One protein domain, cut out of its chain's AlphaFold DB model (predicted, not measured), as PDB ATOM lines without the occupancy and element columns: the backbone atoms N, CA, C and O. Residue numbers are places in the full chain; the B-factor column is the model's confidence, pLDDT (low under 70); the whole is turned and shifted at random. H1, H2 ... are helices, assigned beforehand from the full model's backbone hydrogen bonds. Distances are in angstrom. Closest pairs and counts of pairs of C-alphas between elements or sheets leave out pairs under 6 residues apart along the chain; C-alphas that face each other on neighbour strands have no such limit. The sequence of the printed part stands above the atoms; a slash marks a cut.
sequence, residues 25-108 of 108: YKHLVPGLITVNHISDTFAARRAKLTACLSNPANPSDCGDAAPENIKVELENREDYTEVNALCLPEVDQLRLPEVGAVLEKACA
ATOM      1  N   TYR A  25     101.865 129.826 130.326       69.25
ATOM      2  CA  TYR A  25     101.417 129.392 131.655       69.25
ATOM      3  C   TYR A  25     101.699 127.911 131.956       69.25
ATOM      4  O   TYR A  25     102.181 127.572 133.038       69.25
ATOM      5  N   LYS A  26     101.415 127.022 130.995       74.25
ATOM      6  CA  LYS A  26     101.471 125.563 131.200       74.25
ATOM      7  C   LYS A  26     102.883 125.028 131.453       74.25
ATOM      8  O   LYS A  26     103.025 123.947 132.014       74.25
ATOM      9  N   HIS A  27     103.909 125.765 131.034       73.12
ATOM     10  CA  HIS A  27     105.306 125.367 131.198       73.12
ATOM     11  C   HIS A  27     105.996 126.158 132.307       73.12
ATOM     12  O   HIS A  27     106.782 125.590 133.063       73.12
ATOM     13  N   LEU A  28     105.673 127.445 132.443       72.75
ATOM     14  CA  LEU A  28     106.369 128.332 133.369       72.75
ATOM     15  C   LEU A  28     105.866 128.201 134.808       72.75
ATOM     16  O   LEU A  28     106.679 128.145 135.726       72.75
ATOM     17  N   VAL A  29     104.553 128.089 135.033       75.12
ATOM     18  CA  VAL A  29     103.999 128.076 136.399       75.12
ATOM     19  C   VAL A  29     104.417 126.839 137.209       75.12
ATOM     20  O   VAL A  29     104.885 127.020 138.334       75.12
ATOM     21  N   PRO A  30     104.351 125.596 136.684       78.25
ATOM     22  CA  PRO A  30     104.847 124.427 137.417       78.25
ATOM     23  C   PRO A  30     106.352 124.498 137.712       78.25
ATOM     24  O   PRO A  30     106.789 124.109 138.797       78.25
ATOM     25  N   GLY A  31     107.141 125.040 136.777       79.50
ATOM     26  CA  GLY A  31     108.576 125.261 136.965       79.50
ATOM     27  C   GLY A  31     108.863 126.268 138.081       79.50
ATOM     28  O   GLY A  31     109.594 125.958 139.018       79.50
ATOM     29  N   LEU A  32     108.218 127.437 138.041       75.50
ATOM     30  CA  LEU A  32     108.377 128.503 139.037       75.50
ATOM     31  C   LEU A  32     107.932 128.077 140.444       75.50
ATOM     32  O   LEU A  32     108.601 128.408 141.421       75.50
ATOM     33  N   ILE A  33     106.848 127.304 140.571       78.12
ATOM     34  CA  ILE A  33     106.414 126.753 141.868       78.12
ATOM     35  C   ILE A  33     107.452 125.768 142.415       78.12
ATOM     36  O   ILE A  33     107.722 125.773 143.616       78.12
ATOM     37  N   THR A  34     108.044 124.948 141.545       81.06
ATOM     38  CA  THR A  34     109.082 123.983 141.932       81.06
ATOM     39  C   THR A  34     110.335 124.702 142.424       81.06
ATOM     40  O   THR A  34     110.820 124.390 143.509       81.06
ATOM     41  N   VAL A  35     110.804 125.721 141.695       81.00
ATOM     42  CA  VAL A  35     111.930 126.565 142.132       81.00
ATOM     43  C   VAL A  35     111.606 127.233 143.469       81.00
ATOM     44  O   VAL A  35     112.414 127.165 144.389       81.00
ATOM     45  N   ASN A  36     110.387 127.760 143.642       80.19
ATOM     46  CA  ASN A  36     109.968 128.333 144.921       80.19
ATOM     47  C   ASN A  36     110.006 127.353 146.077       80.19
ATOM     48  O   ASN A  36     110.463 127.695 147.166       80.19
ATOM     49  N   HIS A  37     109.528 126.139 145.855       82.31
ATOM     50  CA  HIS A  37     109.560 125.123 146.884       82.31
ATOM     51  C   HIS A  37     110.996 124.729 147.262       82.31
ATOM     52  O   HIS A  37     111.298 124.605 148.449       82.31
ATOM     53  N   ILE A  38     111.888 124.585 146.278       83.62
ATOM     54  CA  ILE A  38     113.302 124.264 146.509       83.62
ATOM     55  C   ILE A  38     113.981 125.381 147.312       83.62
ATOM     56  O   ILE A  38     114.605 125.093 148.334       83.62
ATOM     57  N   SER A  39     113.802 126.645 146.916       82.38
ATOM     58  CA  SER A  39     114.367 127.798 147.628       82.38
ATOM     59  C   SER A  39     113.838 127.914 149.062       82.38
ATOM     60  O   SER A  39     114.621 128.139 149.986       82.38
ATOM     61  N   ASP A  40     112.533 127.711 149.275       82.06
ATOM     62  CA  ASP A  40     111.930 127.740 150.615       82.06
ATOM     63  C   ASP A  40     112.490 126.605 151.499       82.06
ATOM     64  O   ASP A  40     112.797 126.817 152.675       82.06
ATOM     65  N   THR A  41     112.685 125.410 150.932       86.38
ATOM     66  CA  THR A  41     113.220 124.241 151.652       86.38
ATOM     67  C   THR A  41     114.695 124.429 152.015       86.38
ATOM     68  O   THR A  41     115.086 124.159 153.153       86.38
ATOM     69  N   PHE A  42     115.501 124.958 151.089       85.94
ATOM     70  CA  PHE A  42     116.897 125.318 151.339       85.94
ATOM     71  C   PHE A  42     117.011 126.359 152.460       85.94
ATOM     72  O   PHE A  42     117.747 126.151 153.424       85.94
ATOM     73  N   ALA A  43     116.231 127.442 152.389       85.19
ATOM     74  CA  ALA A  43     116.242 128.496 153.402       85.19
ATOM     75  C   ALA A  43     115.820 127.976 154.785       85.19
ATOM     76  O   ALA A  43     116.446 128.308 155.794       85.19
ATOM     77  N   ALA A  44     114.793 127.122 154.842       86.38
ATOM     78  CA  ALA A  44     114.344 126.506 156.084       86.38
ATOM     79  C   ALA A  44     115.415 125.589 156.696       86.38
ATOM     80  O   ALA A  44     115.604 125.600 157.914       86.38
ATOM     81  N   ARG A  45     116.133 124.810 155.875       88.19
ATOM     82  CA  ARG A  45     117.236 123.962 156.345       88.19
ATOM     83  C   ARG A  45     118.418 124.799 156.825       88.19
ATOM     84  O   ARG A  45     118.901 124.566 157.929       88.19
ATOM     85  N   ARG A  46     118.814 125.821 156.065       87.19
ATOM     86  CA  ARG A  46     119.909 126.723 156.438       87.19
ATOM     87  C   ARG A  46     119.628 127.454 157.748       87.19
ATOM     88  O   ARG A  46     120.500 127.511 158.600       87.19
ATOM     89  N   ALA A  47     118.399 127.928 157.967       86.88
ATOM     90  CA  ALA A  47     118.006 128.556 159.232       86.88
ATOM     91  C   ALA A  47     118.112 127.597 160.431       86.88
ATOM     92  O   ALA A  47     118.549 128.005 161.507       86.88
ATOM     93  N   LYS A  48     117.743 126.321 160.247       86.12
ATOM     94  CA  LYS A  48     117.903 125.282 161.277       86.12
ATOM     95  C   LYS A  48     119.374 125.011 161.583       86.12
ATOM     96  O   LYS A  48     119.725 124.967 162.755       86.12
ATOM     97  N   LEU A  49     120.218 124.887 160.557       86.00
ATOM     98  CA  LEU A  49     121.663 124.697 160.718       86.00
ATOM     99  C   LEU A  49     122.307 125.896 161.422       86.00
ATOM    100  O   LEU A  49     123.018 125.713 162.401       86.00
ATOM    101  N   THR A  50     121.973 127.128 161.026       85.38
ATOM    102  CA  THR A  50     122.455 128.336 161.711       85.38
ATOM    103  C   THR A  50     122.057 128.337 163.186       85.38
ATOM    104  O   THR A  50     122.882 128.657 164.037       85.38
ATOM    105  N   ALA A  51     120.815 127.963 163.511       84.06
ATOM    106  CA  ALA A  51     120.365 127.870 164.899       84.06
ATOM    107  C   ALA A  51     121.065 126.740 165.679       84.06
ATOM    108  O   ALA A  51     121.350 126.929 166.860       84.06
ATOM    109  N   CYS A  52     121.359 125.607 165.026       81.62
ATOM    110  CA  CYS A  52     122.156 124.505 165.578       81.62
ATOM    111  C   CYS A  52     123.559 124.993 165.965       81.62
ATOM    112  O   CYS A  52     123.930 124.918 167.132       81.62
ATOM    113  N   LEU A  53     124.281 125.557 164.993       79.94
ATOM    114  CA  LEU A  53     125.700 125.911 165.085       79.94
ATOM    115  C   LEU A  53     125.969 127.172 165.926       79.94
ATOM    116  O   LEU A  53     127.062 127.344 166.450       79.94
ATOM    117  N   SER A  54     124.989 128.074 166.066       77.12
ATOM    118  CA  SER A  54     125.164 129.320 166.839       77.12
ATOM    119  C   SER A  54     124.919 129.156 168.341       77.12
ATOM    120  O   SER A  54     125.186 130.089 169.099       77.12
ATOM    121  N   ASN A  55     124.361 128.026 168.785       73.12
ATOM    122  CA  ASN A  55     124.046 127.802 170.193       73.12
ATOM    123  C   ASN A  55     124.915 126.669 170.767       73.12
ATOM    124  O   ASN A  55     124.637 125.502 170.497       73.12
ATOM    125  N   PRO A  56     125.901 126.992 171.625       64.06
ATOM    126  CA  PRO A  56     126.820 126.009 172.205       64.06
ATOM    127  C   PRO A  56     126.156 125.043 173.206       64.06
ATOM    128  O   PRO A  56     126.817 124.152 173.725       64.06
ATOM    129  N   ALA A  57     124.865 125.219 173.519       66.44
ATOM    130  CA  ALA A  57     124.095 124.337 174.401       66.44
ATOM    131  C   ALA A  57     123.174 123.350 173.651       66.44
ATOM    132  O   ALA A  57     122.358 122.672 174.280       66.44
ATOM    133  N   ASN A  58     123.236 123.307 172.319       65.44
ATOM    134  CA  ASN A  58     122.427 122.393 171.516       65.44
ATOM    135  C   ASN A  58     122.912 120.932 171.615       65.44
ATOM    136  O   ASN A  58     124.048 120.682 172.015       65.44
ATOM    137  N   PRO A  59     122.053 119.947 171.277       60.56
ATOM    138  CA  PRO A  59     122.437 118.537 171.257       60.56
ATOM    139  C   PRO A  59     123.663 118.288 170.363       60.56
ATOM    140  O   PRO A  59     123.812 118.924 169.322       60.56
ATOM    141  N   SER A  60     124.502 117.324 170.761       59.03
ATOM    142  CA  SER A  60     125.789 116.976 170.122       59.03
ATOM    143  C   SER A  60     125.699 116.648 168.623       59.03
ATOM    144  O   SER A  60     126.722 116.643 167.943       59.03
ATOM    145  N   ASP A  61     124.494 116.393 168.111       60.88
ATOM    146  CA  ASP A  61     124.216 116.119 166.697       60.88
ATOM    147  C   ASP A  61     124.232 117.389 165.818       60.88
ATOM    148  O   ASP A  61     124.161 117.293 164.598       60.88
ATOM    149  N   CYS A  62     124.307 118.586 166.416       62.75
ATOM    150  CA  CYS A  62     124.309 119.866 165.698       62.75
ATOM    151  C   CYS A  62     125.665 120.266 165.089       62.75
ATOM    152  O   CYS A  62     125.693 121.216 164.310       62.75
ATOM    153  N   GLY A  63     126.755 119.572 165.437       63.69
ATOM    154  CA  GLY A  63     128.122 119.950 165.068       63.69
ATOM    155  C   GLY A  63     128.674 121.108 165.913       63.69
ATOM    156  O   GLY A  63     127.968 122.067 166.219       63.69
ATOM    157  N   ASP A  64     129.952 121.024 166.289       63.41
ATOM    158  CA  ASP A  64     130.668 122.088 167.006       63.41
ATOM    159  C   ASP A  64     131.469 122.931 166.007       63.41
ATOM    160  O   ASP A  64     132.634 122.658 165.715       63.41
ATOM    161  N   ALA A  65     130.837 123.968 165.459       65.94
ATOM    162  CA  ALA A  65     131.532 124.948 164.636       65.94
ATOM    163  C   ALA A  65     131.933 126.162 165.474       65.94
ATOM    164  O   ALA A  65     131.110 126.766 166.162       65.94
ATOM    165  N   ALA A  66     133.195 126.582 165.361       71.75
ATOM    166  CA  ALA A  66     133.592 127.901 165.838       71.75
ATOM    167  C   ALA A  66     132.745 128.979 165.127       71.75
ATOM    168  O   ALA A  66     132.448 128.822 163.939       71.75
ATOM    169  N   PRO A  67     132.393 130.097 165.789       72.56
ATOM    170  CA  PRO A  67     131.553 131.146 165.199       72.56
ATOM    171  C   PRO A  67     132.114 131.707 163.882       72.56
ATOM    172  O   PRO A  67     131.360 132.135 163.008       72.56
ATOM    173  N   GLU A  68     133.434 131.655 163.715       77.31
ATOM    174  CA  GLU A  68     134.163 132.050 162.506       77.31
ATOM    175  C   GLU A  68     133.951 131.078 161.331       77.31
ATOM    176  O   GLU A  68     133.943 131.499 160.174       77.31
ATOM    177  N   ASN A  69     133.702 129.799 161.625       81.50
ATOM    178  CA  ASN A  69     133.557 128.723 160.644       81.50
ATOM    179  C   ASN A  69     132.099 128.426 160.280       81.50
ATOM    180  O   ASN A  69     131.864 127.714 159.309       81.50
ATOM    181  N   ILE A  70     131.113 129.005 160.979       80.88
ATOM    182  CA  ILE A  70     129.682 128.760 160.712       80.88
ATOM    183  C   ILE A  70     129.343 128.971 159.230       80.88
ATOM    184  O   ILE A  70     128.583 128.202 158.658       80.88
ATOM    185  N   LYS A  71     129.916 129.987 158.570       80.94
ATOM    186  CA  LYS A  71     129.659 130.222 157.138       80.94
ATOM    187  C   LYS A  71     130.145 129.078 156.249       80.94
ATOM    188  O   LYS A  71     129.443 128.741 155.305       80.94
ATOM    189  N   VAL A  72     131.305 128.510 156.567       83.94
ATOM    190  CA  VAL A  72     131.903 127.390 155.831       83.94
ATOM    191  C   VAL A  72     131.075 126.125 156.039       83.94
ATOM    192  O   VAL A  72     130.732 125.458 155.070       83.94
ATOM    193  N   GLU A  73     130.659 125.852 157.276       83.44
ATOM    194  CA  GLU A  73     129.796 124.705 157.583       83.44
ATOM    195  C   GLU A  73     128.423 124.822 156.907       83.44
ATOM    196  O   GLU A  73     127.919 123.863 156.340       83.44
ATOM    197  N   LEU A  74     127.837 126.024 156.844       84.88
ATOM    198  CA  LEU A  74     126.569 126.241 156.132       84.88
ATOM    199  C   LEU A  74     126.650 125.993 154.617       84.88
ATOM    200  O   LEU A  74     125.601 125.882 153.975       84.88
ATOM    201  N   GLU A  75     127.852 125.947 154.040       85.00
ATOM    202  CA  GLU A  75     128.091 125.605 152.635       85.00
ATOM    203  C   GLU A  75     128.345 124.105 152.423       85.00
ATOM    204  O   GLU A  75     128.398 123.647 151.276       85.00
ATOM    205  N   ASN A  76     128.430 123.313 153.497       86.88
ATOM    206  CA  ASN A  76     128.589 121.873 153.398       86.88
ATOM    207  C   ASN A  76     127.350 121.236 152.754       86.88
ATOM    208  O   ASN A  76     126.224 121.326 153.241       86.88
ATOM    209  N   ARG A  77     127.552 120.572 151.613       85.44
ATOM    210  CA  ARG A  77     126.477 119.955 150.826       85.44
ATOM    211  C   ARG A  77     125.879 118.717 151.497       85.44
ATOM    212  O   ARG A  77     124.717 118.388 151.229       85.44
ATOM    213  N   GLU A  78     126.646 118.017 152.327       85.50
ATOM    214  CA  GLU A  78     126.192 116.785 152.978       85.50
ATOM    215  C   GLU A  78     125.019 117.063 153.930       85.50
ATOM    216  O   GLU A  78     124.006 116.360 153.863       85.50
ATOM    217  N   ASP A  79     125.062 118.192 154.645       84.00
ATOM    218  CA  ASP A  79     124.026 118.634 155.591       84.00
ATOM    219  C   ASP A  79     122.663 118.918 154.947       84.00
ATOM    220  O   ASP A  79     121.635 118.961 155.627       84.00
ATOM    221  N   TYR A  80     122.623 119.154 153.636       85.62
ATOM    222  CA  TYR A  80     121.373 119.315 152.890       85.62
ATOM    223  C   TYR A  80     120.917 117.985 152.286       85.62
ATOM    224  O   TYR A  80     119.717 117.709 152.226       85.62
ATOM    225  N   THR A  81     121.865 117.137 151.889       85.31
ATOM    226  CA  THR A  81     121.584 115.856 151.233       85.31
ATOM    227  C   THR A  81     120.893 114.879 152.187       85.31
ATOM    228  O   THR A  81     119.968 114.186 151.768       85.31
ATOM    229  N   GLU A  82     121.244 114.886 153.479       83.69
ATOM    230  CA  GLU A  82     120.609 114.027 154.496       83.69
ATOM    231  C   GLU A  82     119.093 114.244 154.656       83.69
ATOM    232  O   GLU A  82     118.356 113.323 155.004       83.69
ATOM    233  N   VAL A  83     118.602 115.450 154.351       83.38
ATOM    234  CA  VAL A  83     117.174 115.799 154.402       83.38
ATOM    235  C   VAL A  83     116.542 115.909 153.014       83.38
ATOM    236  O   VAL A  83     115.428 116.416 152.887       83.38
ATOM    237  N   ASN A  84     117.231 115.437 151.970       83.50
ATOM    238  CA  ASN A  84     116.827 115.579 150.568       83.50
ATOM    239  C   ASN A  84     116.584 117.043 150.143       83.50
ATOM    240  O   ASN A  84     115.763 117.318 149.267       83.50
ATOM    241  N   ALA A  85     117.287 117.994 150.763       85.00
ATOM    242  CA  ALA A  85     117.295 119.386 150.338       85.00
ATOM    243  C   ALA A  85     118.419 119.612 149.319       85.00
ATOM    244  O   ALA A  85     119.528 119.093 149.447       85.00
ATOM    245  N   LEU A  86     118.142 120.418 148.298       84.44
ATOM    246  CA  LEU A  86     119.163 120.847 147.346       84.44
ATOM    247  C   LEU A  86     119.965 122.000 147.957       84.44
ATOM    248  O   LEU A  86     119.381 123.007 148.353       84.44
ATOM    249  N   CYS A  87     121.290 121.856 148.015       84.19
ATOM    250  CA  CYS A  87     122.186 122.964 148.341       84.19
ATOM    251  C   CYS A  87     122.285 123.905 147.130       84.19
ATOM    252  O   CYS A  87     122.593 123.451 146.026       84.19
ATOM    253  N   LEU A  88     121.982 125.192 147.333       80.69
ATOM    254  CA  LEU A  88     121.968 126.207 146.280       80.69
ATOM    255  C   LEU A  88     123.248 127.060 146.328       80.69
ATOM    256  O   LEU A  88     123.617 127.529 147.412       80.69
ATOM    257  N   PRO A  89     123.903 127.322 145.180       73.12
ATOM    258  CA  PRO A  89     125.016 128.267 145.116       73.12
ATOM    259  C   PRO A  89     124.527 129.689 145.417       73.12
ATOM    260  O   PRO A  89     123.355 129.995 145.220       73.12
ATOM    261  N   GLU A  90     125.416 130.575 145.872       71.12
ATOM    262  CA  GLU A  90     125.060 131.924 146.352       71.12
ATOM    263  C   GLU A  90     124.214 132.739 145.357       71.12
ATOM    264  O   GLU A  90     123.260 133.404 145.755       71.12
ATOM    265  N   VAL A  91     124.481 132.599 144.057       65.94
ATOM    266  CA  VAL A  91     123.721 133.253 142.974       65.94
ATOM    267  C   VAL A  91     122.261 132.791 142.869       65.94
ATOM    268  O   VAL A  91     121.401 133.571 142.467       65.94
ATOM    269  N   ASP A  92     121.971 131.556 143.284       64.06
ATOM    270  CA  ASP A  92     120.647 130.926 143.214       64.06
ATOM    271  C   ASP A  92     119.919 130.948 144.568       64.06
ATOM    272  O   ASP A  92     118.754 130.560 144.667       64.06
ATOM    273  N   GLN A  93     120.569 131.455 145.624       64.81
ATOM    274  CA  GLN A  93     119.950 131.694 146.936       64.81
ATOM    275  C   GLN A  93     118.973 132.874 146.916       64.81
ATOM    276  O   GLN A  93     118.473 133.277 147.971       64.81
ATOM    277  N   LEU A  94     118.696 133.424 145.727       54.12
ATOM    278  CA  LEU A  94     117.757 134.506 145.512       54.12
ATOM    279  C   LEU A  94     116.429 134.157 146.183       54.12
ATOM    280  O   LEU A  94     115.683 133.258 145.786       54.12
ATOM    281  N   ARG A  95     116.152 134.874 147.265       54.53
ATOM    282  CA  ARG A  95     114.940 134.696 148.040       54.53
ATOM    283  C   ARG A  95     113.794 135.165 147.135       54.53
ATOM    284  O   ARG A  95     113.664 136.349 146.838       54.53
ATOM    285  N   LEU A  96     112.893 134.260 146.769       50.25
ATOM    286  CA  LEU A  96     111.680 134.582 146.009       50.25
ATOM    287  C   LEU A  96     110.676 135.569 146.661       50.25
ATOM    288  O   LEU A  96     109.776 136.002 145.936       50.25
ATOM    289  N   PRO A  97     110.789 136.032 147.933       49.09
ATOM    290  CA  PRO A  97     110.070 137.226 148.373       49.09
ATOM    291  C   PRO A  97     110.407 138.444 147.519       49.09
ATOM    292  O   PRO A  97     109.543 139.294 147.330       49.09
ATOM    293  N   GLU A  98     111.621 138.514 146.966       45.84
ATOM    294  CA  GLU A  98     111.990 139.594 146.060       45.84
ATOM    295  C   GLU A  98     111.334 139.444 144.699       45.84
ATOM    296  O   GLU A  98     110.957 140.453 144.142       45.84
ATOM    297  N   VAL A  99     111.048 138.242 144.192       47.03
ATOM    298  CA  VAL A  99     110.217 138.119 142.981       47.03
ATOM    299  C   VAL A  99     108.783 138.558 143.270       47.03
ATOM    300  O   VAL A  99     108.207 139.286 142.475       47.03
ATOM    301  N   GLY A 100     108.219 138.229 144.436       46.03
ATOM    302  CA  GLY A 100     106.921 138.767 144.857       46.03
ATOM    303  C   GLY A 100     106.902 140.301 144.952       46.03
ATOM    304  O   GLY A 100     105.975 140.928 144.447       46.03
ATOM    305  N   ALA A 101     107.938 140.906 145.542       47.00
ATOM    306  CA  ALA A 101     108.070 142.358 145.693       47.00
ATOM    307  C   ALA A 101     108.448 143.081 144.385       47.00
ATOM    308  O   ALA A 101     107.963 144.178 144.126       47.00
ATOM    309  N   VAL A 102     109.288 142.473 143.544       43.69
ATOM    310  CA  VAL A 102     109.662 142.943 142.200       43.69
ATOM    311  C   VAL A 102     108.455 142.862 141.273       43.69
ATOM    312  O   VAL A 102     108.249 143.778 140.487       43.69
ATOM    313  N   LEU A 103     107.607 141.839 141.405       42.47
ATOM    314  CA  LEU A 103     106.349 141.741 140.667       42.47
ATOM    315  C   LEU A 103     105.284 142.709 141.200       42.47
ATOM    316  O   LEU A 103     104.575 143.289 140.389       42.47
ATOM    317  N   GLU A 104     105.190 142.957 142.513       42.03
ATOM    318  CA  GLU A 104     104.326 144.028 143.045       42.03
ATOM    319  C   GLU A 104     104.776 145.419 142.577       42.03
ATOM    320  O   GLU A 104     103.934 146.248 142.246       42.03
ATOM    321  N   LYS A 105     106.088 145.665 142.463       40.53
ATOM    322  CA  LYS A 105     106.639 146.900 141.878       40.53
ATOM    323  C   LYS A 105     106.497 146.991 140.357       40.53
ATOM    324  O   LYS A 105     106.446 148.099 139.844       40.53
ATOM    325  N   ALA A 106     106.479 145.868 139.641       36.41
ATOM    326  CA  ALA A 106     106.294 145.835 138.187       36.41
ATOM    327  C   ALA A 106     104.817 145.948 137.763       36.41
ATOM    328  O   ALA A 106     104.539 146.192 136.592       36.41
ATOM    329  N   CYS A 107     103.883 145.756 138.700       33.84
ATOM    330  CA  CYS A 107     102.435 145.840 138.488       33.84
ATOM    331  C   CYS A 107     101.805 147.126 139.074       33.84
ATOM    332  O   CYS A 107     100.581 147.253 139.068       33.84
ATOM    333  N   ALA A 108     102.623 148.054 139.588       39.44
ATOM    334  CA  ALA A 108     102.230 149.402 140.014       39.44
ATOM    335  C   ALA A 108     102.626 150.429 138.945       39.44
ATOM    336  O   ALA A 108     101.817 151.353 138.700       39.44
TER     337      ALA A 108
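This is residues 25 to 108 of the 108 residues of the protein "Site-specific DNA-methyltransferase (adenine-specific)" of Polaromonas sp (UniProt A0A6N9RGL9). One long helix, H1, makes a spine, and the chain folds back along its later part through loops and two short helices, H2 and H3. Residues 25 to 31 of H1 and residues 100 to 108, of which 100 to 106 belong to H4, stick out. The printed part has 84 residues with four named helices, H1 to H4 in order, and no named strand; it is all helix and loose, with a radius of gyration of the C-alphas of 15.9 A and spans of 47 by 26 by 19 A.

H1, residues 25 to 53, runs 41.5 A from C-alpha 25 at (101.417, 129.392, 131.655). H2 is residues 70 to 73, 5.1 A, and H3 residues 78 to 81, 5.0 A. H4, residues 97 to 106, 13.9 A, ends at (106.294, 145.835, 138.187).

H1 is close to but not clearly touching H2, the closest C-alphas being Leu 53 and Ile 70, 6.6 A, and likewise H3, Arg 45 and Tyr 80, 7.1 A. H4 is apart from H1. Every O i to N i+4 pair is within hydrogen-bond range in H4, 23 of 25 in H1; H2 and H3 are too short for one.

The printed part has no cut. The links H1 to H2 and H3 to H4 are long. Residue 25, residues 56 to 65 and residues 91 to 108 have pLDDT under 70.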